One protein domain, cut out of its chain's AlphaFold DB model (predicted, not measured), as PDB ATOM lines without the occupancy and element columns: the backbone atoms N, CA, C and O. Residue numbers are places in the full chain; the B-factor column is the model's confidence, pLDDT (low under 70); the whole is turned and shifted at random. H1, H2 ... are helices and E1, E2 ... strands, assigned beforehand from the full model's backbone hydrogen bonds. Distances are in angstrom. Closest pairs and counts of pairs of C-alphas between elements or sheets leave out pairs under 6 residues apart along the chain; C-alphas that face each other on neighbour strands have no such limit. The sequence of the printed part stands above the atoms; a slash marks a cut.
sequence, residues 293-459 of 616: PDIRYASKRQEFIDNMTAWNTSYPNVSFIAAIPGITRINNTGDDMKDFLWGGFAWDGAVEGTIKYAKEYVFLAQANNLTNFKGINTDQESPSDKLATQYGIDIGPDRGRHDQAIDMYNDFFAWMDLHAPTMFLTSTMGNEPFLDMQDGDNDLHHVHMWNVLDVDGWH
ATOM      1  N   PRO A 293      45.151  18.992  92.663       86.19
ATOM      2  CA  PRO A 293      45.761  18.637  93.932       86.19
ATOM      3  C   PRO A 293      46.465  19.843  94.558       86.19
ATOM      4  O   PRO A 293      47.014  20.709  93.874       86.19
ATOM      5  N   ASP A 294      46.474  19.900  95.887       86.19
ATOM      6  CA  ASP A 294      47.183  20.950  96.611       86.19
ATOM      7  C   ASP A 294      48.694  20.636  96.706       86.19
ATOM      8  O   ASP A 294      49.171  20.112  97.716       86.19
ATOM      9  N   ILE A 295      49.458  20.909  95.640       87.31
ATOM     10  CA  ILE A 295      50.893  20.606  95.475       87.31
ATOM     11  C   ILE A 295      51.819  21.373  96.433       87.31
ATOM     12  O   ILE A 295      53.043  21.164  96.407       87.31
ATOM     13  N   ARG A 296      51.254  22.201  97.324       81.75
ATOM     14  CA  ARG A 296      51.946  22.700  98.522       81.75
ATOM     15  C   ARG A 296      52.326  21.549  99.452       81.75
ATOM     16  O   ARG A 296      53.365  21.597 100.107       81.75
ATOM     17  N   TYR A 297      51.511  20.496  99.493       84.81
ATOM     18  CA  TYR A 297      51.796  19.293 100.263       84.81
ATOM     19  C   TYR A 297      52.607  18.295  99.435       84.81
ATOM     20  O   TYR A 297      52.234  17.936  98.319       84.81
ATOM     21  N   ALA A 298      53.698  17.782 100.011       88.00
ATOM     22  CA  ALA A 298      54.592  16.843  99.328       88.00
ATOM     23  C   ALA A 298      53.872  15.576  98.828       88.00
ATOM     24  O   ALA A 298      54.157  15.104  97.733       88.00
ATOM     25  N   SER A 299      52.902  15.060  99.591       91.94
ATOM     26  CA  SER A 299      52.092  13.904  99.183       91.94
ATOM     27  C   SER A 299      51.238  14.197  97.948       91.94
ATOM     28  O   SER A 299      51.206  13.389  97.030       91.94
ATOM     29  N   LYS A 300      50.600  15.370  97.894       91.88
ATOM     30  CA  LYS A 300      49.785  15.817  96.755       91.88
ATOM     31  C   LYS A 300      50.622  16.132  95.522       91.88
ATOM     32  O   LYS A 300      50.207  15.849  94.404       91.88
ATOM     33  N   ARG A 301      51.832  16.655  95.725       93.81
ATOM     34  CA  ARG A 301      52.822  16.822  94.658       93.81
ATOM     35  C   ARG A 301      53.212  15.483  94.035       93.81
ATOM     36  O   ARG A 301      53.219  15.373  92.814       93.81
ATOM     37  N   GLN A 302      53.509  14.481  94.861       95.38
ATOM     38  CA  GLN A 302      53.848  13.148  94.369       95.38
ATOM     39  C   GLN A 302      52.653  12.487  93.672       95.38
ATOM     40  O   GLN A 302      52.814  11.950  92.584       95.38
ATOM     41  N   GLU A 303      51.449  12.616  94.233       95.19
ATOM     42  CA  GLU A 303      50.201  12.132  93.627       95.19
ATOM     43  C   GLU A 303      49.984  12.697  92.215       95.19
ATOM     44  O   GLU A 303      49.641  11.948  91.300       95.19
ATOM     45  N   PHE A 304      50.229  13.997  92.009       95.81
ATOM     46  CA  PHE A 304      50.178  14.610  90.681       95.81
ATOM     47  C   PHE A 304      51.204  13.993  89.720       95.81
ATOM     48  O   PHE A 304      50.838  13.590  88.615       95.81
ATOM     49  N   ILE A 305      52.473  13.886  90.142       96.88
ATOM     50  CA  ILE A 305      53.552  13.321  89.315       96.88
ATOM     51  C   ILE A 305      53.229  11.877  88.921       96.88
ATOM     52  O   ILE A 305      53.336  11.533  87.745       96.88
ATOM     53  N   ASP A 306      52.815  11.047  89.878       96.94
ATOM     54  CA  ASP A 306      52.550   9.623  89.661       96.94
ATOM     55  C   ASP A 306      51.402   9.420  88.662       96.94
ATOM     56  O   ASP A 306      51.550   8.675  87.690       96.94
ATOM     57  N   ASN A 307      50.285  10.135  88.839       97.19
ATOM     58  CA  ASN A 307      49.135  10.040  87.934       97.19
ATOM     59  C   ASN A 307      49.468  10.550  86.529       97.19
ATOM     60  O   ASN A 307      49.175   9.874  85.542       97.19
ATOM     61  N   MET A 308      50.117  11.712  86.418       96.81
ATOM     62  CA  MET A 308      50.498  12.259  85.116       96.81
ATOM     63  C   MET A 308      51.499  11.354  84.402       96.81
ATOM     64  O   MET A 308      51.363  11.150  83.201       96.81
ATOM     65  N   THR A 309      52.448  10.755  85.126       97.56
ATOM     66  CA  THR A 309      53.406   9.788  84.568       97.56
ATOM     67  C   THR A 309      52.699   8.530  84.061       97.56
ATOM     68  O   THR A 309      53.012   8.053  82.967       97.56
ATOM     69  N   ALA A 310      51.719   8.009  84.808       96.50
ATOM     70  CA  ALA A 310      50.930   6.845  84.403       96.50
ATOM     71  C   ALA A 310      50.145   7.106  83.106       96.50
ATOM     72  O   ALA A 310      50.206   6.294  82.175       96.50
ATOM     73  N   TRP A 311      49.488   8.266  83.011       97.00
ATOM     74  CA  TRP A 311      48.828   8.733  81.790       97.00
ATOM     75  C   TRP A 311      49.811   8.905  80.634       97.00
ATOM     76  O   TRP A 311      49.608   8.321  79.574       97.00
ATOM     77  N   ASN A 312      50.907   9.637  80.846       95.75
ATOM     78  CA  ASN A 312      51.896   9.940  79.811       95.75
ATOM     79  C   ASN A 312      52.557   8.668  79.248       95.75
ATOM     80  O   ASN A 312      52.948   8.632  78.087       95.75
ATOM     81  N   THR A 313      52.663   7.614  80.064       95.69
ATOM     82  CA  THR A 313      53.238   6.323  79.658       95.69
ATOM     83  C   THR A 313      52.226   5.435  78.929       95.69
ATOM     84  O   THR A 313      52.576   4.800  77.937       95.69
ATOM     85  N   SER A 314      50.985   5.363  79.421       96.19
ATOM     86  CA  SER A 314      50.005   4.359  78.966       96.19
ATOM     87  C   SER A 314      49.035   4.888  77.907       96.19
ATOM     88  O   SER A 314      48.598   4.134  77.041       96.19
ATOM     89  N   TYR A 315      48.714   6.182  77.962       95.12
ATOM     90  CA  TYR A 315      47.742   6.864  77.107       95.12
ATOM     91  C   TYR A 315      48.252   8.279  76.750       95.12
ATOM     92  O   TYR A 315      47.671   9.284  77.169       95.12
ATOM     93  N   PRO A 316      49.362   8.377  75.992       94.56
ATOM     94  CA  PRO A 316      50.100   9.625  75.768       94.56
ATOM     95  C   PRO A 316      49.327  10.699  74.991       94.56
ATOM     96  O   PRO A 316      49.755  11.852  74.953       94.56
ATOM     97  N   ASN A 317      48.211  10.340  74.352       90.62
ATOM     98  CA  ASN A 317      47.405  11.284  73.584       90.62
ATOM     99  C   ASN A 317      46.381  12.038  74.441       90.62
ATOM    100  O   ASN A 317      45.800  13.015  73.966       90.62
ATOM    101  N   VAL A 318      46.144  11.602  75.682       91.31
ATOM    102  CA  VAL A 318      45.264  12.318  76.610       91.31
ATOM    103  C   VAL A 318      46.026  13.502  77.187       91.31
ATOM    104  O   VAL A 318      47.082  13.335  77.795       91.31
ATOM    105  N   SER A 319      45.500  14.703  76.975       95.06
ATOM    106  CA  SER A 319      46.107  15.955  77.436       95.06
ATOM    107  C   SER A 319      45.415  16.471  78.693       95.06
ATOM    108  O   SER A 319      44.221  16.259  78.864       95.06
ATOM    109  N   PHE A 320      46.136  17.190  79.550       95.31
ATOM    110  CA  PHE A 320      45.620  17.705  80.816       95.31
ATOM    111  C   PHE A 320      45.823  19.211  80.953       95.31
ATOM    112  O   PHE A 320      46.885  19.736  80.615       95.31
ATOM    113  N   ILE A 321      44.816  19.891  81.490       94.62
ATOM    114  CA  ILE A 321      44.845  21.305  81.868       94.62
ATOM    115  C   ILE A 321      44.437  21.393  83.342       94.62
ATOM    116  O   ILE A 321      43.411  20.832  83.722       94.62
ATOM    117  N   ALA A 322      45.224  22.069  84.181       92.25
ATOM    118  CA  ALA A 322      44.871  22.242  85.594       92.25
ATOM    119  C   ALA A 322      43.852  23.364  85.778       92.25
ATOM    120  O   ALA A 322      44.153  24.485  85.376       92.25
ATOM    121  N   ALA A 323      42.717  23.111  86.436       87.38
ATOM    122  CA  ALA A 323      41.849  24.186  86.911       87.38
ATOM    123  C   ALA A 323      42.404  24.763  88.217       87.38
ATOM    124  O   ALA A 323      42.260  24.177  89.291       87.38
ATOM    125  N   ILE A 324      43.108  25.884  88.123       86.38
ATOM    126  CA  ILE A 324      43.709  26.556  89.266       86.38
ATOM    127  C   ILE A 324      42.650  27.446  89.930       86.38
ATOM    128  O   ILE A 324      42.166  28.383  89.290       86.38
ATOM    129  N   PRO A 325      42.297  27.188  91.205       76.75
ATOM    130  CA  PRO A 325      41.354  28.032  91.925       76.75
ATOM    131  C   PRO A 325      41.997  29.361  92.341       76.75
ATOM    132  O   PRO A 325      43.219  29.550  92.267       76.75
ATOM    133  N   GLY A 326      41.178  30.277  92.851       77.00
ATOM    134  CA  GLY A 326      41.679  31.464  93.530       77.00
ATOM    135  C   GLY A 326      42.414  31.125  94.819       77.00
ATOM    136  O   GLY A 326      41.974  30.319  95.648       77.00
ATOM    137  N   ILE A 327      43.577  31.749  94.982       80.06
ATOM    138  CA  ILE A 327      44.432  31.589  96.151       80.06
ATOM    139  C   ILE A 327      44.684  32.986  96.724       80.06
ATOM    140  O   ILE A 327      45.559  33.720  96.272       80.06
ATOM    141  N   THR A 328      43.882  33.365  97.719       78.88
ATOM    142  CA  THR A 328      43.911  34.718  98.297       78.88
ATOM    143  C   THR A 328      44.957  34.808  99.399       78.88
ATOM    144  O   THR A 328      44.996  33.967 100.300       78.88
ATOM    145  N   ARG A 329      45.787  35.852  99.371       78.06
ATOM    146  CA  ARG A 329      46.722  36.148 100.459       78.06
ATOM    147  C   ARG A 329      45.945  36.601 101.703       78.06
ATOM    148  O   ARG A 329      45.196  37.570 101.656       78.06
ATOM    149  N   ILE A 330      46.129  35.899 102.818       76.75
ATOM    150  CA  ILE A 330      45.510  36.193 104.122       76.75
ATOM    151  C   ILE A 330      46.492  36.760 105.150       76.75
ATOM    152  O   ILE A 330      46.054  37.362 106.125       76.75
ATOM    153  N   ASN A 331      47.803  36.597 104.945       73.25
ATOM    154  CA  ASN A 331      48.841  37.161 105.807       73.25
ATOM    155  C   ASN A 331      49.947  37.828 104.971       73.25
ATOM    156  O   ASN A 331      50.283  37.372 103.882       73.25
ATOM    157  N   ASN A 332      50.551  38.891 105.506       67.50
ATOM    158  CA  ASN A 332      51.696  39.584 104.896       67.50
ATOM    159  C   ASN A 332      53.002  39.252 105.635       67.50
ATOM    160  O   ASN A 332      53.806  40.139 105.923       67.50
ATOM    161  N   THR A 333      53.186  37.989 106.023       64.75
ATOM    162  CA  THR A 333      54.339  37.548 106.822       64.75
ATOM    163  C   THR A 333      55.516  37.041 105.983       64.75
ATOM    164  O   THR A 333      56.592  36.805 106.535       64.75
ATOM    165  N   GLY A 334      55.358  36.953 104.660       61.72
ATOM    166  CA  GLY A 334      56.413  36.689 103.682       61.72
ATOM    167  C   GLY A 334      55.874  36.034 102.406       61.72
ATOM    168  O   GLY A 334      54.705  36.173 102.057       61.72
ATOM    169  N   ASP A 335      56.739  35.289 101.714       62.34
ATOM    170  CA  ASP A 335      56.396  34.526 100.501       62.34
ATOM    171  C   ASP A 335      56.103  33.040 100.779       62.34
ATOM    172  O   ASP A 335      56.124  32.214  99.860       62.34
ATOM    173  N   ASP A 336      55.839  32.660 102.031       65.00
ATOM    174  CA  ASP A 336      55.458  31.281 102.359       65.00
ATOM    175  C   ASP A 336      54.016  31.018 101.890       65.00
ATOM    176  O   ASP A 336      53.117  31.830 102.079       65.00
ATOM    177  N   MET A 337      53.762  29.850 101.301       64.00
ATOM    178  CA  MET A 337      52.433  29.454 100.819       64.00
ATOM    179  C   MET A 337      51.394  29.286 101.949       64.00
ATOM    180  O   MET A 337      50.206  29.116 101.670       64.00
ATOM    181  N   LYS A 338      51.827  29.340 103.218       68.00
ATOM    182  CA  LYS A 338      50.969  29.424 104.419       68.00
ATOM    183  C   LYS A 338      50.278  30.777 104.584       68.00
ATOM    184  O   LYS A 338      49.300  30.866 105.323       68.00
ATOM    185  N   ASP A 339      50.765  31.798 103.887       69.25
ATOM    186  CA  ASP A 339      50.171  33.132 103.883       69.25
ATOM    187  C   ASP A 339      48.957  33.221 102.957       69.25
ATOM    188  O   ASP A 339      48.323  34.268 102.883       69.25
ATOM    189  N   PHE A 340      48.605  32.123 102.285       73.12
ATOM    190  CA  PHE A 340      47.515  32.057 101.331       73.12
ATOM    191  C   PHE A 340      46.428  31.075 101.765       73.12
ATOM    192  O   PHE A 340      46.691  29.914 102.107       73.12
ATOM    193  N   LEU A 341      45.181  31.533 101.691       71.50
ATOM    194  CA  LEU A 341      44.005  30.711 101.903       71.50
ATOM    195  C   LEU A 341      43.545  30.112 100.580       71.50
ATOM    196  O   LEU A 341      43.302  30.814  99.600       71.50
ATOM    197  N   TRP A 342      43.382  28.794 100.608       64.38
ATOM    198  CA  TRP A 342      42.659  28.067  99.580       64.38
ATOM    199  C   TRP A 342      41.172  28.298  99.799       64.38
ATOM    200  O   TRP A 342      40.636  27.895 100.836       64.38
ATOM    201  N   GLY A 343      40.498  28.972  98.880       50.25
ATOM    202  CA  GLY A 343      39.107  29.316  99.133       50.25
ATOM    203  C   GLY A 343      38.486  30.127  98.022       50.25
ATOM    204  O   GLY A 343      38.296  31.324  98.199       50.25
ATOM    205  N   GLY A 344      38.127  29.431  96.944       55.75
ATOM    206  CA  GLY A 344      37.374  29.983  95.821       55.75
ATOM    207  C   GLY A 344      38.229  30.798  94.850       55.75
ATOM    208  O   GLY A 344      39.179  31.454  95.247       55.75
ATOM    209  N   PHE A 345      37.897  30.642  93.575       59.06
ATOM    210  CA  PHE A 345      37.976  31.539  92.412       59.06
ATOM    211  C   PHE A 345      38.904  32.765  92.326       59.06
ATOM    212  O   PHE A 345      39.086  33.539  93.266       59.06
ATOM    213  N   ALA A 346      39.476  32.955  91.133       52.00
ATOM    214  CA  ALA A 346      40.615  33.829  90.845       52.00
ATOM    215  C   ALA A 346      40.267  35.295  90.501       52.00
ATOM    216  O   ALA A 346      40.723  35.829  89.495       52.00
ATOM    217  N   TRP A 347      39.531  35.984  91.370       64.81
ATOM    218  CA  TRP A 347      39.297  37.433  91.258       64.81
ATOM    219  C   TRP A 347      40.548  38.276  91.618       64.81
ATOM    220  O   TRP A 347      41.555  37.733  92.077       64.81
ATOM    221  N   ASP A 348      40.500  39.608  91.466       70.12
ATOM    222  CA  ASP A 348      41.652  40.523  91.643       70.12
ATOM    223  C   ASP A 348      42.486  40.285  92.917       70.12
ATOM    224  O   ASP A 348      43.714  40.356  92.892       70.12
ATOM    225  N   GLY A 349      41.839  39.959  94.043       70.19
ATOM    226  CA  GLY A 349      42.519  39.698  95.321       70.19
ATOM    227  C   GLY A 349      43.267  38.358  95.409       70.19
ATOM    228  O   GLY A 349      44.038  38.148  96.347       70.19
ATOM    229  N   ALA A 350      43.041  37.449  94.461       77.25
ATOM    230  CA  ALA A 350      43.606  36.101  94.427       77.25
ATOM    231  C   ALA A 350      44.692  35.912  93.351       77.25
ATOM    232  O   ALA A 350      45.415  34.913  93.382       77.25
ATOM    233  N   VAL A 351      44.838  36.872  92.429       82.88
ATOM    234  CA  VAL A 351      45.703  36.770  91.240       82.88
ATOM    235  C   VAL A 351      47.146  36.410  91.577       82.88
ATOM    236  O   VAL A 351      47.712  35.509  90.959       82.88
ATOM    237  N   GLU A 352      47.727  37.041  92.598       85.56
ATOM    238  CA  GLU A 352      49.107  36.775  93.019       85.56
ATOM    239  C   GLU A 352      49.326  35.290  93.367       85.56
ATOM    240  O   GLU A 352      50.252  34.643  92.861       85.56
ATOM    241  N   GLY A 353      48.461  34.735  94.222       83.19
ATOM    242  CA  GLY A 353      48.558  33.347  94.660       83.19
ATOM    243  C   GLY A 353      48.260  32.373  93.526       83.19
ATOM    244  O   GLY A 353      48.996  31.401  93.348       83.19
ATOM    245  N   THR A 354      47.234  32.658  92.724       87.25
ATOM    246  CA  THR A 354      46.840  31.851  91.560       87.25
ATOM    247  C   THR A 354      47.973  31.761  90.538       87.25
ATOM    248  O   THR A 354      48.331  30.656  90.127       87.25
ATOM    249  N   ILE A 355      48.611  32.881  90.178       90.38
ATOM    250  CA  ILE A 355      49.747  32.909  89.241       90.38
ATOM    251  C   ILE A 355      50.945  32.149  89.804       90.38
ATOM    252  O   ILE A 355      51.560  31.350  89.095       90.38
ATOM    253  N   LYS A 356      51.300  32.383  91.074       88.75
ATOM    254  CA  LYS A 356      52.418  31.679  91.715       88.75
ATOM    255  C   LYS A 356      52.208  30.170  91.660       88.75
ATOM    256  O   LYS A 356      53.117  29.424  91.303       88.75
ATOM    257  N   TYR A 357      50.992  29.740  91.949       88.38
ATOM    258  CA  TYR A 357      50.625  28.339  91.964       88.38
ATOM    259  C   TYR A 357      50.572  27.718  90.560       88.38
ATOM    260  O   TYR A 357      51.068  26.610  90.355       88.38
ATOM    261  N   ALA A 358      50.078  28.455  89.561       92.38
ATOM    262  CA  ALA A 358      50.145  28.053  88.158       92.38
ATOM    263  C   ALA A 358      51.601  27.846  87.700       92.38
ATOM    264  O   ALA A 358      51.926  26.807  87.122       92.38
ATOM    265  N   LYS A 359      52.508  28.780  88.027       94.56
ATOM    266  CA  LYS A 359      53.948  28.657  87.727       94.56
ATOM    267  C   LYS A 359      54.568  27.414  88.375       94.56
ATOM    268  O   LYS A 359      55.361  26.729  87.731       94.56
ATOM    269  N   GLU A 360      54.197  27.084  89.615       92.56
ATOM    270  CA  GLU A 360      54.677  25.868  90.291       92.56
ATOM    271  C   GLU A 360      54.266  24.586  89.554       92.56
ATOM    272  O   GLU A 360      55.098  23.693  89.386       92.56
ATOM    273  N   TYR A 361      53.030  24.506  89.054       94.00
ATOM    274  CA  TYR A 361      52.580  23.385  88.222       94.00
ATOM    275  C   TYR A 361      53.387  23.249  86.932       94.00
ATOM    276  O   TYR A 361      53.823  22.147  86.591       94.00
ATOM    277  N   VAL A 362      53.627  24.364  86.237       96.19
ATOM    278  CA  VAL A 362      54.432  24.391  85.008       96.19
ATOM    279  C   VAL A 362      55.842  23.869  85.278       96.19
ATOM    280  O   VAL A 362      56.305  22.957  84.590       96.19
ATOM    281  N   PHE A 363      56.508  24.383  86.315       95.56
ATOM    282  CA  PHE A 363      57.843  23.921  86.688       95.56
ATOM    283  C   PHE A 363      57.865  22.441  87.066       95.56
ATOM    284  O   PHE A 363      58.782  21.720  86.672       95.56
ATOM    285  N   LEU A 364      56.858  21.971  87.802       95.50
ATOM    286  CA  LEU A 364      56.754  20.573  88.200       95.50
ATOM    287  C   LEU A 364      56.596  19.649  86.988       95.50
ATOM    288  O   LEU A 364      57.264  18.615  86.914       95.50
ATOM    289  N   ALA A 365      55.755  20.039  86.028       96.19
ATOM    290  CA  ALA A 365      55.554  19.306  84.785       96.19
ATOM    291  C   ALA A 365      56.829  19.246  83.938       96.19
ATOM    292  O   ALA A 365      57.206  18.172  83.469       96.19
ATOM    293  N   GLN A 366      57.536  20.369  83.802       96.00
ATOM    294  CA  GLN A 366      58.795  20.439  83.059       96.00
ATOM    295  C   GLN A 366      59.902  19.606  83.714       96.00
ATOM    296  O   GLN A 366      60.568  18.828  83.032       96.00
ATOM    297  N   ALA A 367      60.065  19.711  85.036       97.00
ATOM    298  CA  ALA A 367      61.094  18.985  85.779       97.00
ATOM    299  C   ALA A 367      60.926  17.457  85.711       97.00
ATOM    300  O   ALA A 367      61.914  16.731  85.800       97.00
ATOM    301  N   ASN A 368      59.693  16.973  85.533       97.38
ATOM    302  CA  ASN A 368      59.364  15.547  85.461       97.38
ATOM    303  C   ASN A 368      59.006  15.070  84.041       97.38
ATOM    304  O   ASN A 368      58.546  13.944  83.875       97.38
ATOM    305  N   ASN A 369      59.221  15.900  83.010       96.19
ATOM    306  CA  ASN A 369      58.919  15.579  81.609       96.19
ATOM    307  C   ASN A 369      57.465  15.096  81.378       96.19
ATOM    308  O   ASN A 369      57.209  14.154  80.623       96.19
ATOM    309  N   LEU A 370      56.498  15.739  82.041       96.19
ATOM    310  CA  LEU A 370      55.069  15.426  81.944       96.19
ATOM    311  C   LEU A 370      54.473  16.060  80.679       96.19
ATOM    312  O   LEU A 370      53.809  17.092  80.721       96.19
ATOM    313  N   THR A 371      54.752  15.461  79.520       95.00
ATOM    314  CA  THR A 371      54.402  16.025  78.204       95.00
ATOM    315  C   THR A 371      52.906  16.083  77.913       95.00
ATOM    316  O   THR A 371      52.496  16.835  77.027       95.00
ATOM    317  N   ASN A 372      52.099  15.311  78.636       95.06
ATOM    318  CA  ASN A 372      50.640  15.339  78.601       95.06
ATOM    319  C   ASN A 372      50.036  16.508  79.399       95.06
ATOM    320  O   ASN A 372      48.869  16.824  79.194       95.06
ATOM    321  N   PHE A 373      50.802  17.188  80.256       96.75
ATOM    322  CA  PHE A 373      50.369  18.435  80.882       96.75
ATOM    323  C   PHE A 373      50.505  19.588  79.881       96.75
ATOM    324  O   PHE A 373      51.608  19.952  79.466       96.75
ATOM    325  N   LYS A 374      49.368  20.123  79.435       95.31
ATOM    326  CA  LYS A 374      49.275  21.040  78.297       95.31
ATOM    327  C   LYS A 374      48.764  22.422  78.648       95.31
ATOM    328  O   LYS A 374      48.728  23.238  77.737       95.31
ATOM    329  N   GLY A 375      48.374  22.724  79.882       95.25
ATOM    330  CA  GLY A 375      47.851  24.058  80.146       95.25
ATOM    331  C   GLY A 375      47.351  24.337  81.547       95.25
ATOM    332  O   GLY A 375      47.362  23.478  82.430       95.25
ATOM    333  N   ILE A 376      46.876  25.567  81.696       94.31
ATOM    334  CA  ILE A 376      46.270  26.120  82.902       94.31
ATOM    335  C   ILE A 376      44.898  26.688  82.534       94.31
ATOM    336  O   ILE A 376      44.769  27.429  81.561       94.31
ATOM    337  N   ASN A 377      43.895  26.334  83.327       89.06
ATOM    338  CA  ASN A 377      42.605  26.994  83.385       89.06
ATOM    339  C   ASN A 377      42.545  27.820  84.674       89.06
ATOM    340  O   ASN A 377      42.821  27.266  85.737       89.06
ATOM    341  N   THR A 378      42.175  29.096  84.622       83.50
ATOM    342  CA  THR A 378      41.775  29.817  85.841       83.50
ATOM    343  C   THR A 378      40.275  29.739  86.018       83.50
ATOM    344  O   THR A 378      39.524  30.049  85.097       83.50
ATOM    345  N   ASP A 379      39.850  29.331  87.207       70.81
ATOM    346  CA  ASP A 379      38.436  29.226  87.537       70.81
ATOM    347  C   ASP A 379      37.938  30.542  88.159       70.81
ATOM    348  O   ASP A 379      38.483  30.978  89.180       70.81
ATOM    349  N   GLN A 380      36.947  31.193  87.539       64.19
ATOM    350  CA  GLN A 380      36.451  32.536  87.893       64.19
ATOM    351  C   GLN A 380      34.976  32.498  88.349       64.19
ATOM    352  O   GLN A 380      34.065  32.606  87.535       64.19
ATOM    353  N   GLU A 381      34.742  32.391  89.653       55.50
ATOM    354  CA  GLU A 381      33.487  32.702  90.362       55.50
ATOM    355  C   GLU A 381      33.745  33.683  91.545       55.50
ATOM    356  O   GLU A 381      34.827  34.270  91.675       55.50
ATOM    357  N   SER A 382      32.747  33.921  92.402       52.38
ATOM    358  CA  SER A 382      32.792  34.958  93.448       52.38
ATOM    359  C   SER A 382      33.699  34.633  94.652       52.38
ATOM    360  O   SER A 382      33.867  33.469  95.033       52.38
ATOM    361  N   PRO A 383      34.278  35.656  95.319       55.16
ATOM    362  CA  PRO A 383      35.051  35.456  96.542       55.16
ATOM    363  C   PRO A 383      34.185  34.874  97.665       55.16
ATOM    364  O   PRO A 383      33.041  35.268  97.865       55.16
ATOM    365  N   SER A 384      34.757  33.974  98.471       60.97
ATOM    366  CA  SER A 384      34.035  33.418  99.618       60.97
ATOM    367  C   SER A 384      33.682  34.507 100.637       60.97
ATOM    368  O   SER A 384      34.573  35.201 101.127       60.97
ATOM    369  N   ASP A 385      32.426  34.535 101.099       65.19
ATOM    370  CA  ASP A 385      31.964  35.379 102.220       65.19
ATOM    371  C   ASP A 385      32.830  35.255 103.487       65.19
ATOM    372  O   ASP A 385      32.879  36.152 104.338       65.19
ATOM    373  N   LYS A 386      33.549  34.136 103.637       66.81
ATOM    374  CA  LYS A 386      34.493  33.913 104.738       66.81
ATOM    375  C   LYS A 386      35.677  34.876 104.700       66.81
ATOM    376  O   LYS A 386      36.191  35.213 105.761       66.81
ATOM    377  N   LEU A 387      36.106  35.340 103.524       70.25
ATOM    378  CA  LEU A 387      37.201  36.306 103.389       70.25
ATOM    379  C   LEU A 387      36.862  37.611 104.121       70.25
ATOM    380  O   LEU A 387      37.638  38.059 104.966       70.25
ATOM    381  N   ALA A 388      35.659  38.141 103.901       71.62
ATOM    382  CA  ALA A 388      35.181  39.327 104.601       71.62
ATOM    383  C   ALA A 388      34.871  39.047 106.079       71.62
ATOM    384  O   ALA A 388      35.329  39.768 106.964       71.62
ATOM    385  N   THR A 389      34.115  37.984 106.368       75.81
ATOM    386  CA  THR A 389      33.578  37.743 107.719       75.81
ATOM    387  C   THR A 389      34.599  37.198 108.720       75.81
ATOM    388  O   THR A 389      34.513  37.520 109.904       75.81
ATOM    389  N   GLN A 390      35.562  36.384 108.278       78.81
ATOM    390  CA  GLN A 390      36.543  35.730 109.152       78.81
ATOM    391  C   GLN A 390      37.923  36.392 109.099       78.81
ATOM    392  O   GLN A 390      38.605  36.438 110.123       78.81
ATOM    393  N   TYR A 391      38.339  36.892 107.934       74.62
ATOM    394  CA  TYR A 391      39.688  37.438 107.732       74.62
ATOM    395  C   TYR A 391      39.710  38.964 107.583       74.62
ATOM    396  O   TYR A 391      40.789  39.550 107.553       74.62
ATOM    397  N   GLY A 392      38.544  39.621 107.527       74.69
ATOM    398  CA  GLY A 392      38.451  41.074 107.367       74.69
ATOM    399  C   GLY A 392      38.995  41.572 106.027       74.69
ATOM    400  O   GLY A 392      39.393  42.731 105.927       74.69
ATOM    401  N   ILE A 393      39.053  40.699 105.018       74.81
ATOM    402  CA  ILE A 393      39.518  41.036 103.675       74.81
ATOM    403  C   ILE A 393      38.360  41.692 102.937       74.81
ATOM    404  O   ILE A 393      37.286  41.108 102.814       74.81
ATOM    405  N   ASP A 394      38.586  42.910 102.456       71.81
ATOM    406  CA  ASP A 394      37.606  43.615 101.643       71.81
ATOM    407  C   ASP A 394      37.389  42.857 100.332       71.81
ATOM    408  O   ASP A 394      38.323  42.725  99.546       71.81
ATOM    409  N   ILE A 395      36.176  42.350 100.117       67.56
ATOM    410  CA  ILE A 395      35.778  41.646  98.890       67.56
ATOM    411  C   ILE A 395      35.068  42.556  97.876       67.56
ATOM    412  O   ILE A 395      34.604  42.091  96.841       67.56
ATOM    413  N   GLY A 396      34.946  43.849  98.189       65.25
ATOM    414  CA  GLY A 396      34.281  44.820  97.338       65.25
ATOM    415  C   GLY A 396      35.119  45.239  96.122       65.25
ATOM    416  O   GLY A 396      36.341  45.048  96.105       65.25
ATOM    417  N   PRO A 397      34.477  45.859  95.115       63.88
ATOM    418  CA  PRO A 397      35.172  46.425  93.966       63.88
ATOM    419  C   PRO A 397      36.185  47.503  94.385       63.88
ATOM    420  O   PRO A 397      35.827  48.487  95.033       63.88
ATOM    421  N   ASP A 398      37.440  47.344  93.971       72.50
ATOM    422  CA  ASP A 398      38.532  48.303  94.148       72.50
ATOM    423  C   ASP A 398      39.382  48.451  92.874       72.50
ATOM    424  O   ASP A 398      40.097  47.538  92.463       72.50
ATOM    425  N   ARG A 399      39.356  49.645  92.273       71.19
ATOM    426  CA  ARG A 399      40.049  49.909  91.005       71.19
ATOM    427  C   ARG A 399      41.568  49.731  91.088       71.19
ATOM    428  O   ARG A 399      42.176  49.296  90.121       71.19
ATOM    429  N   GLY A 400      42.193  50.081  92.211       77.00
ATOM    430  CA  GLY A 400      43.648  49.968  92.342       77.00
ATOM    431  C   GLY A 400      44.105  48.510  92.357       77.00
ATOM    432  O   GLY A 400      45.102  48.165  91.729       77.00
ATOM    433  N   ARG A 401      43.349  47.653  93.042       77.62
ATOM    434  CA  ARG A 401      43.548  46.203  93.078       77.62
ATOM    435  C   ARG A 401      43.329  45.567  91.710       77.62
ATOM    436  O   ARG A 401      44.089  44.685  91.333       77.62
ATOM    437  N   HIS A 402      42.338  46.053  90.974       77.81
ATOM    438  CA  HIS A 402      42.073  45.625  89.609       77.81
ATOM    439  C   HIS A 402      43.214  45.948  88.647       77.81
ATOM    440  O   HIS A 402      43.730  45.054  87.984       77.81
ATOM    441  N   ASP A 403      43.665  47.206  88.626       81.19
ATOM    442  CA  ASP A 403      44.773  47.632  87.767       81.19
ATOM    443  C   ASP A 403      46.043  46.801  88.075       81.19
ATOM    444  O   ASP A 403      46.737  46.341  87.171       81.19
ATOM    445  N   GLN A 404      46.307  46.511  89.358       83.94
ATOM    446  CA  GLN A 404      47.411  45.631  89.772       83.94
ATOM    447  C   GLN A 404      47.235  44.182  89.310       83.94
ATOM    448  O   GLN A 404      48.208  43.535  88.921       83.94
ATOM    449  N   ALA A 405      46.016  43.653  89.368       83.69
ATOM    450  CA  ALA A 405      45.712  42.306  88.912       83.69
ATOM    451  C   ALA A 405      45.927  42.157  87.396       83.69
ATOM    452  O   ALA A 405      46.520  41.168  86.961       83.69
ATOM    453  N   ILE A 406      45.522  43.159  86.610       84.81
ATOM    454  CA  ILE A 406      45.796  43.244  85.167       84.81
ATOM    455  C   ILE A 406      47.305  43.201  84.903       84.81
ATOM    456  O   ILE A 406      47.765  42.383  84.102       84.81
ATOM    457  N   ASP A 407      48.089  44.030  85.598       89.19
ATOM    458  CA  ASP A 407      49.550  44.064  85.447       89.19
ATOM    459  C   ASP A 407      50.182  42.696  85.763       89.19
ATOM    460  O   ASP A 407      50.998  42.186  84.992       89.19
ATOM    461  N   MET A 408      49.755  42.046  86.853       90.44
ATOM    462  CA  MET A 408      50.248  40.718  87.231       90.44
ATOM    463  C   MET A 408      49.913  39.643  86.194       90.44
ATOM    464  O   MET A 408      50.754  38.785  85.909       90.44
ATOM    465  N   TYR A 409      48.705  39.665  85.624       90.56
ATOM    466  CA  TYR A 409      48.324  38.734  84.564       90.56
ATOM    467  C   TYR A 409      49.137  38.960  83.288       90.56
ATOM    468  O   TYR A 409      49.654  37.994  82.732       90.56
ATOM    469  N   ASN A 410      49.333  40.211  82.867       92.19
ATOM    470  CA  ASN A 410      50.182  40.534  81.716       92.19
ATOM    471  C   ASN A 410      51.624  40.037  81.910       92.19
ATOM    472  O   ASN A 410      52.184  39.394  81.016       92.19
ATOM    473  N   ASP A 411      52.198  40.235  83.098       94.44
ATOM    474  CA  ASP A 411      53.513  39.693  83.457       94.44
ATOM    475  C   ASP A 411      53.532  38.156  83.453       94.44
ATOM    476  O   ASP A 411      54.526  37.527  83.072       94.44
ATOM    477  N   PHE A 412      52.441  37.520  83.879       94.38
ATOM    478  CA  PHE A 412      52.301  36.070  83.814       94.38
ATOM    479  C   PHE A 412      52.231  35.556  82.377       94.38
ATOM    480  O   PHE A 412      52.913  34.576  82.079       94.38
ATOM    481  N   PHE A 413      51.493  36.210  81.482       94.62
ATOM    482  CA  PHE A 413      51.437  35.824  80.071       94.62
ATOM    483  C   PHE A 413      52.799  35.964  79.397       94.62
ATOM    484  O   PHE A 413      53.283  35.002  78.801       94.62
ATOM    485  N   ALA A 414      53.495  37.083  79.614       95.62
ATOM    486  CA  ALA A 414      54.866  37.256  79.136       95.62
ATOM    487  C   ALA A 414      55.815  36.177  79.694       95.62
ATOM    488  O   ALA A 414      56.709  35.682  78.999       95.62
ATOM    489  N   TRP A 415      55.619  35.771  80.953       97.12
ATOM    490  CA  TRP A 415      56.370  34.672  81.550       97.12
ATOM    491  C   TRP A 415      56.047  33.319  80.894       97.12
ATOM    492  O   TRP A 415      56.980  32.559  80.616       97.12
ATOM    493  N   MET A 416      54.770  33.026  80.628       96.38
ATOM    494  CA  MET A 416      54.309  31.804  79.958       96.38
ATOM    495  C   MET A 416      54.862  31.701  78.536       96.38
ATOM    496  O   MET A 416      55.374  30.644  78.174       96.38
ATOM    497  N   ASP A 417      54.869  32.793  77.772       95.25
ATOM    498  CA  ASP A 417      55.436  32.832  76.418       95.25
ATOM    499  C   ASP A 417      56.932  32.496  76.403       95.25
ATOM    500  O   ASP A 417      57.433  31.835  75.491       95.25
ATOM    501  N   LEU A 418      57.665  32.919  77.434       96.19
ATOM    502  CA  LEU A 418      59.097  32.652  77.541       96.19
ATOM    503  C   LEU A 418      59.401  31.234  78.049       96.19
ATOM    504  O   LEU A 418      60.347  30.601  77.576       96.19
ATOM    505  N   HIS A 419      58.642  30.739  79.028       95.81
ATOM    506  CA  HIS A 419      58.994  29.518  79.764       95.81
ATOM    507  C   HIS A 419      58.178  28.294  79.352       95.81
ATOM    508  O   HIS A 419      58.663  27.174  79.495       95.81
ATOM    509  N   ALA A 420      56.959  28.476  78.852       95.69
ATOM    510  CA  ALA A 420      56.037  27.404  78.491       95.69
ATOM    511  C   ALA A 420      55.152  27.764  77.271       95.69
ATOM    512  O   ALA A 420      53.933  27.605  77.341       95.69
ATOM    513  N   PRO A 421      55.738  28.164  76.121       93.56
ATOM    514  CA  PRO A 421      55.002  28.704  74.964       93.56
ATOM    515  C   PRO A 421      54.027  27.723  74.300       93.56
ATOM    516  O   PRO A 421      53.217  28.104  73.465       93.56
ATOM    517  N   THR A 422      54.133  26.430  74.606       90.25
ATOM    518  CA  THR A 422      53.233  25.401  74.068       90.25
ATOM    519  C   THR A 422      52.058  25.094  74.993       90.25
ATOM    520  O   THR A 422      51.262  24.213  74.666       90.25
ATOM    521  N   MET A 423      51.993  25.721  76.171       94.44
ATOM    522  CA  MET A 423      50.911  25.505  77.121       94.44
ATOM    523  C   MET A 423      49.723  26.412  76.813       94.44
ATOM    524  O   MET A 423      49.864  27.608  76.586       94.44
ATOM    525  N   PHE A 424      48.540  25.816  76.825       93.38
ATOM    526  CA  PHE A 424      47.269  26.476  76.607       93.38
ATOM    527  C   PHE A 424      46.812  27.188  77.879       93.38
ATOM    528  O   PHE A 424      46.870  26.623  78.972       93.38
ATOM    529  N   LEU A 425      46.340  28.419  77.725       92.12
ATOM    530  CA  LEU A 425      45.791  29.229  78.807       92.12
ATOM    531  C   LEU A 425      44.327  29.486  78.515       92.12
ATOM    532  O   LEU A 425      44.002  30.094  77.496       92.12
ATOM    533  N   THR A 426      43.472  29.025  79.410       87.69
ATOM    534  CA  THR A 426      42.031  29.226  79.333       87.69
ATOM    535  C   THR A 426      41.531  29.825  80.637       87.69
ATOM    536  O   THR A 426      42.158  29.658  81.685       87.69
ATOM    537  N   SER A 427      40.442  30.575  80.569       82.75
ATOM    538  CA  SER A 427      39.722  30.996  81.760       82.75
ATOM    539  C   SER A 427      38.283  30.543  81.636       82.75
ATOM    540  O   SER A 427      37.597  30.873  80.660       82.75
ATOM    541  N   THR A 428      37.812  29.839  82.661       75.75
ATOM    542  CA  THR A 428      36.384  29.780  82.926       75.75
ATOM    543  C   THR A 428      35.917  31.203  83.209       75.75
ATOM    544  O   THR A 428      36.617  31.946  83.895       75.75
ATOM    545  N   MET A 429      34.767  31.603  82.679       65.50
ATOM    546  CA  MET A 429      34.150  32.886  83.004       65.50
ATOM    547  C   MET A 429      32.638  32.731  83.202       65.50
ATOM    548  O   MET A 429      32.025  31.776  82.723       65.50
ATOM    549  N   GLY A 430      32.008  33.666  83.899       54.62
ATOM    550  CA  GLY A 430      30.550  33.758  83.909       54.62
ATOM    551  C   GLY A 430      29.992  34.402  82.632       54.62
ATOM    552  O   GLY A 430      30.702  35.095  81.903       54.62
ATOM    553  N   ASN A 431      28.700  34.204  82.366       44.69
ATOM    554  CA  ASN A 431      27.967  34.912  81.311       44.69
ATOM    555  C   ASN A 431      27.122  36.046  81.917       44.69
ATOM    556  O   ASN A 431      25.922  35.886  82.118       44.69
ATOM    557  N   GLU A 432      27.711  37.209  82.185       48.31
ATOM    558  CA  GLU A 432      26.930  38.406  82.538       48.31
ATOM    559  C   GLU A 432      26.515  39.213  81.295       48.31
ATOM    560  O   GLU A 432      27.223  39.192  80.280       48.31
ATOM    561  N   PRO A 433      25.353  39.905  81.314       39.91
ATOM    562  CA  PRO A 433      24.539  40.309  82.479       39.91
ATOM    563  C   PRO A 433      23.375  39.367  82.857       39.91
ATOM    564  O   PRO A 433      22.439  39.785  83.539       39.91
ATOM    565  N   PHE A 434      23.356  38.112  82.398       39.81
ATOM    566  CA  PHE A 434      22.205  37.234  82.626       39.81
ATOM    567  C   PHE A 434      22.420  36.386  83.874       39.81
ATOM    568  O   PHE A 434      23.140  35.395  83.823       39.81
ATOM    569  N   LEU A 435      21.751  36.789  84.962       38.09
ATOM    570  CA  LEU A 435      21.461  35.973  86.145       38.09
ATOM    571  C   LEU A 435      21.384  34.490  85.768       38.09
ATOM    572  O   LEU A 435      20.465  34.086  85.044       38.09
ATOM    573  N   ASP A 436      22.311  33.679  86.274       38.22
ATOM    574  CA  ASP A 436      22.107  32.240  86.267       38.22
ATOM    575  C   ASP A 436      21.015  31.909  87.289       38.22
ATOM    576  O   ASP A 436      21.258  31.638  88.461       38.22
ATOM    577  N   MET A 437      19.756  32.003  86.856       31.41
ATOM    578  CA  MET A 437      18.611  31.704  87.715       31.41
ATOM    579  C   MET A 437      18.535  30.214  88.096       31.41
ATOM    580  O   MET A 437      17.678  29.853  88.905       31.41
ATOM    581  N   GLN A 438      19.368  29.340  87.511       35.72
ATOM    582  CA  GLN A 438      19.273  27.891  87.680       35.72
ATOM    583  C   GLN A 438      20.238  27.305  88.717       35.72
ATOM    584  O   GLN A 438      19.888  26.276  89.302       35.72
ATOM    585  N   ASP A 439      21.390  27.931  88.981       35.25
ATOM    586  CA  ASP A 439      22.328  27.440  90.009       35.25
ATOM    587  C   ASP A 439      21.904  27.852  91.435       35.25
ATOM    588  O   ASP A 439      22.278  27.237  92.429       35.25
ATOM    589  N   GLY A 440      21.042  28.869  91.566       28.53
ATOM    590  CA  GLY A 440      20.651  29.405  92.879       28.53
ATOM    591  C   GLY A 440      21.791  30.114  93.621       28.53
ATOM    592  O   GLY A 440      21.557  30.645  94.708       28.53
ATOM    593  N   ASP A 441      22.967  30.159  93.002       33.16
ATOM    594  CA  ASP A 441      24.148  30.903  93.394       33.16
ATOM    595  C   ASP A 441      24.226  32.153  92.498       33.16
ATOM    596  O   ASP A 441      24.282  32.095  91.269       33.16
ATOM    597  N   ASN A 442      24.122  33.323  93.135       31.56
ATOM    598  CA  ASN A 442      24.141  34.657  92.517       31.56
ATOM    599  C   ASN A 442      25.581  35.074  92.149       31.56
ATOM    600  O   ASN A 442      25.945  36.251  92.222       31.56
ATOM    601  N   ASP A 443      26.423  34.107  91.802       38.59
ATOM    602  CA  ASP A 443      27.871  34.164  92.023       38.59
ATOM    603  C   ASP A 443      28.631  34.991  90.988       38.59
ATOM    604  O   ASP A 443      29.859  34.950  90.924       38.59
ATOM    605  N   LEU A 444      27.916  35.784  90.193       40.78
ATOM    606  CA  LEU A 444      28.502  36.564  89.116       40.78
ATOM    607  C   LEU A 444      28.191  38.057  89.169       40.78
ATOM    608  O   LEU A 444      28.751  38.754  88.347       40.78
ATOM    609  N   HIS A 445      27.439  38.560  90.158       32.78
ATOM    610  CA  HIS A 445      26.872  39.926  90.233       32.78
ATOM    611  C   HIS A 445      27.851  41.133  90.259       32.78
ATOM    612  O   HIS A 445      27.482  42.231  90.699       32.78
ATOM    613  N   HIS A 446      29.101  40.992  89.825       35.81
ATOM    614  CA  HIS A 446      30.108  42.050  89.841       35.81
ATOM    615  C   HIS A 446      30.701  42.293  88.443       35.81
ATOM    616  O   HIS A 446      31.870  42.025  88.185       35.81
ATOM    617  N   VAL A 447      29.874  42.903  87.583       40.69
ATOM    618  CA  VAL A 447      30.182  43.428  86.232       40.69
ATOM    619  C   VAL A 447      31.369  44.405  86.215       40.69
ATOM    620  O   VAL A 447      32.035  44.599  85.198       40.69
ATOM    621  N   HIS A 448      31.653  45.073  87.331       37.12
ATOM    622  CA  HIS A 448      32.741  46.037  87.400       37.12
ATOM    623  C   HIS A 448      34.004  45.358  87.920       37.12
ATOM    624  O   HIS A 448      34.086  45.127  89.122       37.12
ATOM    625  N   MET A 449      34.977  45.157  87.014       47.50
ATOM    626  CA  MET A 449      36.373  44.733  87.248       47.50
ATOM    627  C   MET A 449      36.700  43.249  86.984       47.50
ATOM    628  O   MET A 449      37.288  42.568  87.821       47.50
ATOM    629  N   TRP A 450      36.377  42.734  85.794       59.28
ATOM    630  CA  TRP A 450      36.886  41.429  85.349       59.28
ATOM    631  C   TRP A 450      38.239  41.581  84.670       59.28
ATOM    632  O   TRP A 450      38.322  41.735  83.454       59.28
ATOM    633  N   ASN A 451      39.307  41.482  85.459       61.09
ATOM    634  CA  ASN A 451      40.685  41.540  84.964       61.09
ATOM    635  C   ASN A 451      40.943  40.590  83.781       61.09
ATOM    636  O   ASN A 451      41.717  40.925  82.898       61.09
ATOM    637  N   VAL A 452      40.264  39.438  83.725       65.38
ATOM    638  CA  VAL A 452      40.394  38.442  82.655       65.38
ATOM    639  C   VAL A 452      39.897  38.917  81.291       65.38
ATOM    640  O   VAL A 452      40.383  38.406  80.288       65.38
ATOM    641  N   LEU A 453      38.956  39.868  81.244       68.12
ATOM    642  CA  LEU A 453      38.487  40.480  79.995       68.12
ATOM    643  C   LEU A 453      39.326  41.695  79.589       68.12
ATOM    644  O   LEU A 453      39.279  42.092  78.435       68.12
ATOM    645  N   ASP A 454      40.086  42.265  80.523       72.62
ATOM    646  CA  ASP A 454      40.940  43.435  80.295       72.62
ATOM    647  C   ASP A 454      42.408  43.046  80.000       72.62
ATOM    648  O   ASP A 454      43.295  43.903  79.954       72.62
ATOM    649  N   VAL A 455      42.685  41.750  79.796       75.31
ATOM    650  CA  VAL A 455      44.019  41.209  79.487       75.31
ATOM    651  C   VAL A 455      44.019  40.356  78.215       75.31
ATOM    652  O   VAL A 455      43.159  39.508  77.997       75.31
ATOM    653  N   ASP A 456      45.057  40.527  77.394       77.31
ATOM    654  CA  ASP A 456      45.100  40.021  76.010       77.31
ATOM    655  C   ASP A 456      45.812  38.655  75.845       77.31
ATOM    656  O   ASP A 456      46.099  38.217  74.731       77.31
ATOM    657  N   GLY A 457      46.137  37.961  76.941       82.88
ATOM    658  CA  GLY A 457      46.979  36.751  76.914       82.88
ATOM    659  C   GLY A 457      46.246  35.407  76.946       82.88
ATOM    660  O   GLY A 457      46.884  34.352  76.874       82.88
ATOM    661  N   TRP A 458      44.916  35.401  77.057       86.94
ATOM    662  CA  TRP A 458      44.138  34.162  77.075       86.94
ATOM    663  C   TRP A 458      44.017  33.549  75.677       86.94
ATOM    664  O   TRP A 458      43.666  34.221  74.707       86.94
ATOM    665  N   HIS A 459      44.245  32.238  75.572       89.19
ATOM    666  CA  HIS A 459      43.973  31.502  74.333       89.19
ATOM    667  C   HIS A 459      42.484  31.178  74.192       89.19
ATOM    668  O   HIS A 459      41.981  31.040  73.075       89.19
TER     669      HIS A 459
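AT A GLANCE: This is residues 293 to 459 of the 616 residues of an uncharacterized protein of Candidatus Bathyarchaeota archaeon (UniProt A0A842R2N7). A strongly twisted sheet of three parallel strands, E1, E4 and E5, has H2 packed over one face, with the longer H4 side by side with the first part of H2. E1 runs on into a small hairpin, E2 and E3, beyond the sheet; H1 grazes the sheet, H3 is far from its strands, and residues 430 to 459 make a long loop that runs out past E5 and folds back. The printed part has 167 residues with four named helices and five named strands, in the order H1 E1 E2 E3 H2 E4 H3 H4 E5, and the class is mixed, helices and strands. The whole is compact, with a radius of gyration of the C-alphas of 16.6 A and spans of 46 by 37 by 33 A.

IN THESE COORDINATES: In the sheet, E1 is residues 319 to 324, 16.1 A long, E4 is residues 373 to 378, 15.1 A, and E5 is residues 424 to 429, 15.9 A, ending at C-alpha 429 (34.150, 32.886, 83.004). H2 is residues 351 to 367, 24.1 A, and H4 is residues 399 to 419, 30.0 A. H1 is residues 298 to 314, 24.3 A, beginning at C-alpha 298 (54.592, 16.843, 99.328). E2 is residues 327 to 329, E3 is residues 340 to 342, and H3 is residues 385 to 391.

HOW THE PARTS SIT: E4 is the inner strand, parallel to E1 at 29 degrees, with N 324 and O 377 within hydrogen-bond range at 2.8 A. E4 and E5 are parallel at 27 degrees, with N 424 and O 374 at 2.7 A. H2 is on the sheet, over E1 and E4, at a height over the sheet of 9.5 A; it runs along the strands, at 5 degrees to E4 on the local plane. This makes two layers, a helix on one face of a sheet. H4 is not on the sheet; its residues 405 to 412 touch residues 351 to 355 of H2, the closest C-alphas being those of Val 351 and Ala 405, 6.0 A apart, at a shallow tilt of 11 degrees, the same way. E4, H3 and H4, and E5 form a strand-helix-strand unit, two parallel neighbour strands with helices between, whose crossover is right-handed. H1 only grazes the sheet, with residues 308 to 312. E1 runs on into E2 at 32 degrees; E2 and E3 are an antiparallel hairpin, with N 341 and O 328 at 2.8 A. H3 touches no helix. In H1, H2, H3 and H4 every O i to N i+4 pair is within hydrogen-bond range.

THE WHOLE: The two C-alphas farthest apart, those of Ser 314 and Arg 399, are 48.2 A apart. The printed part has no cut and no long link between named elements. The mean pLDDT of the printed part is 77.4; residues under 70 include 332 to 339, 342 to 347 and 429 to 453.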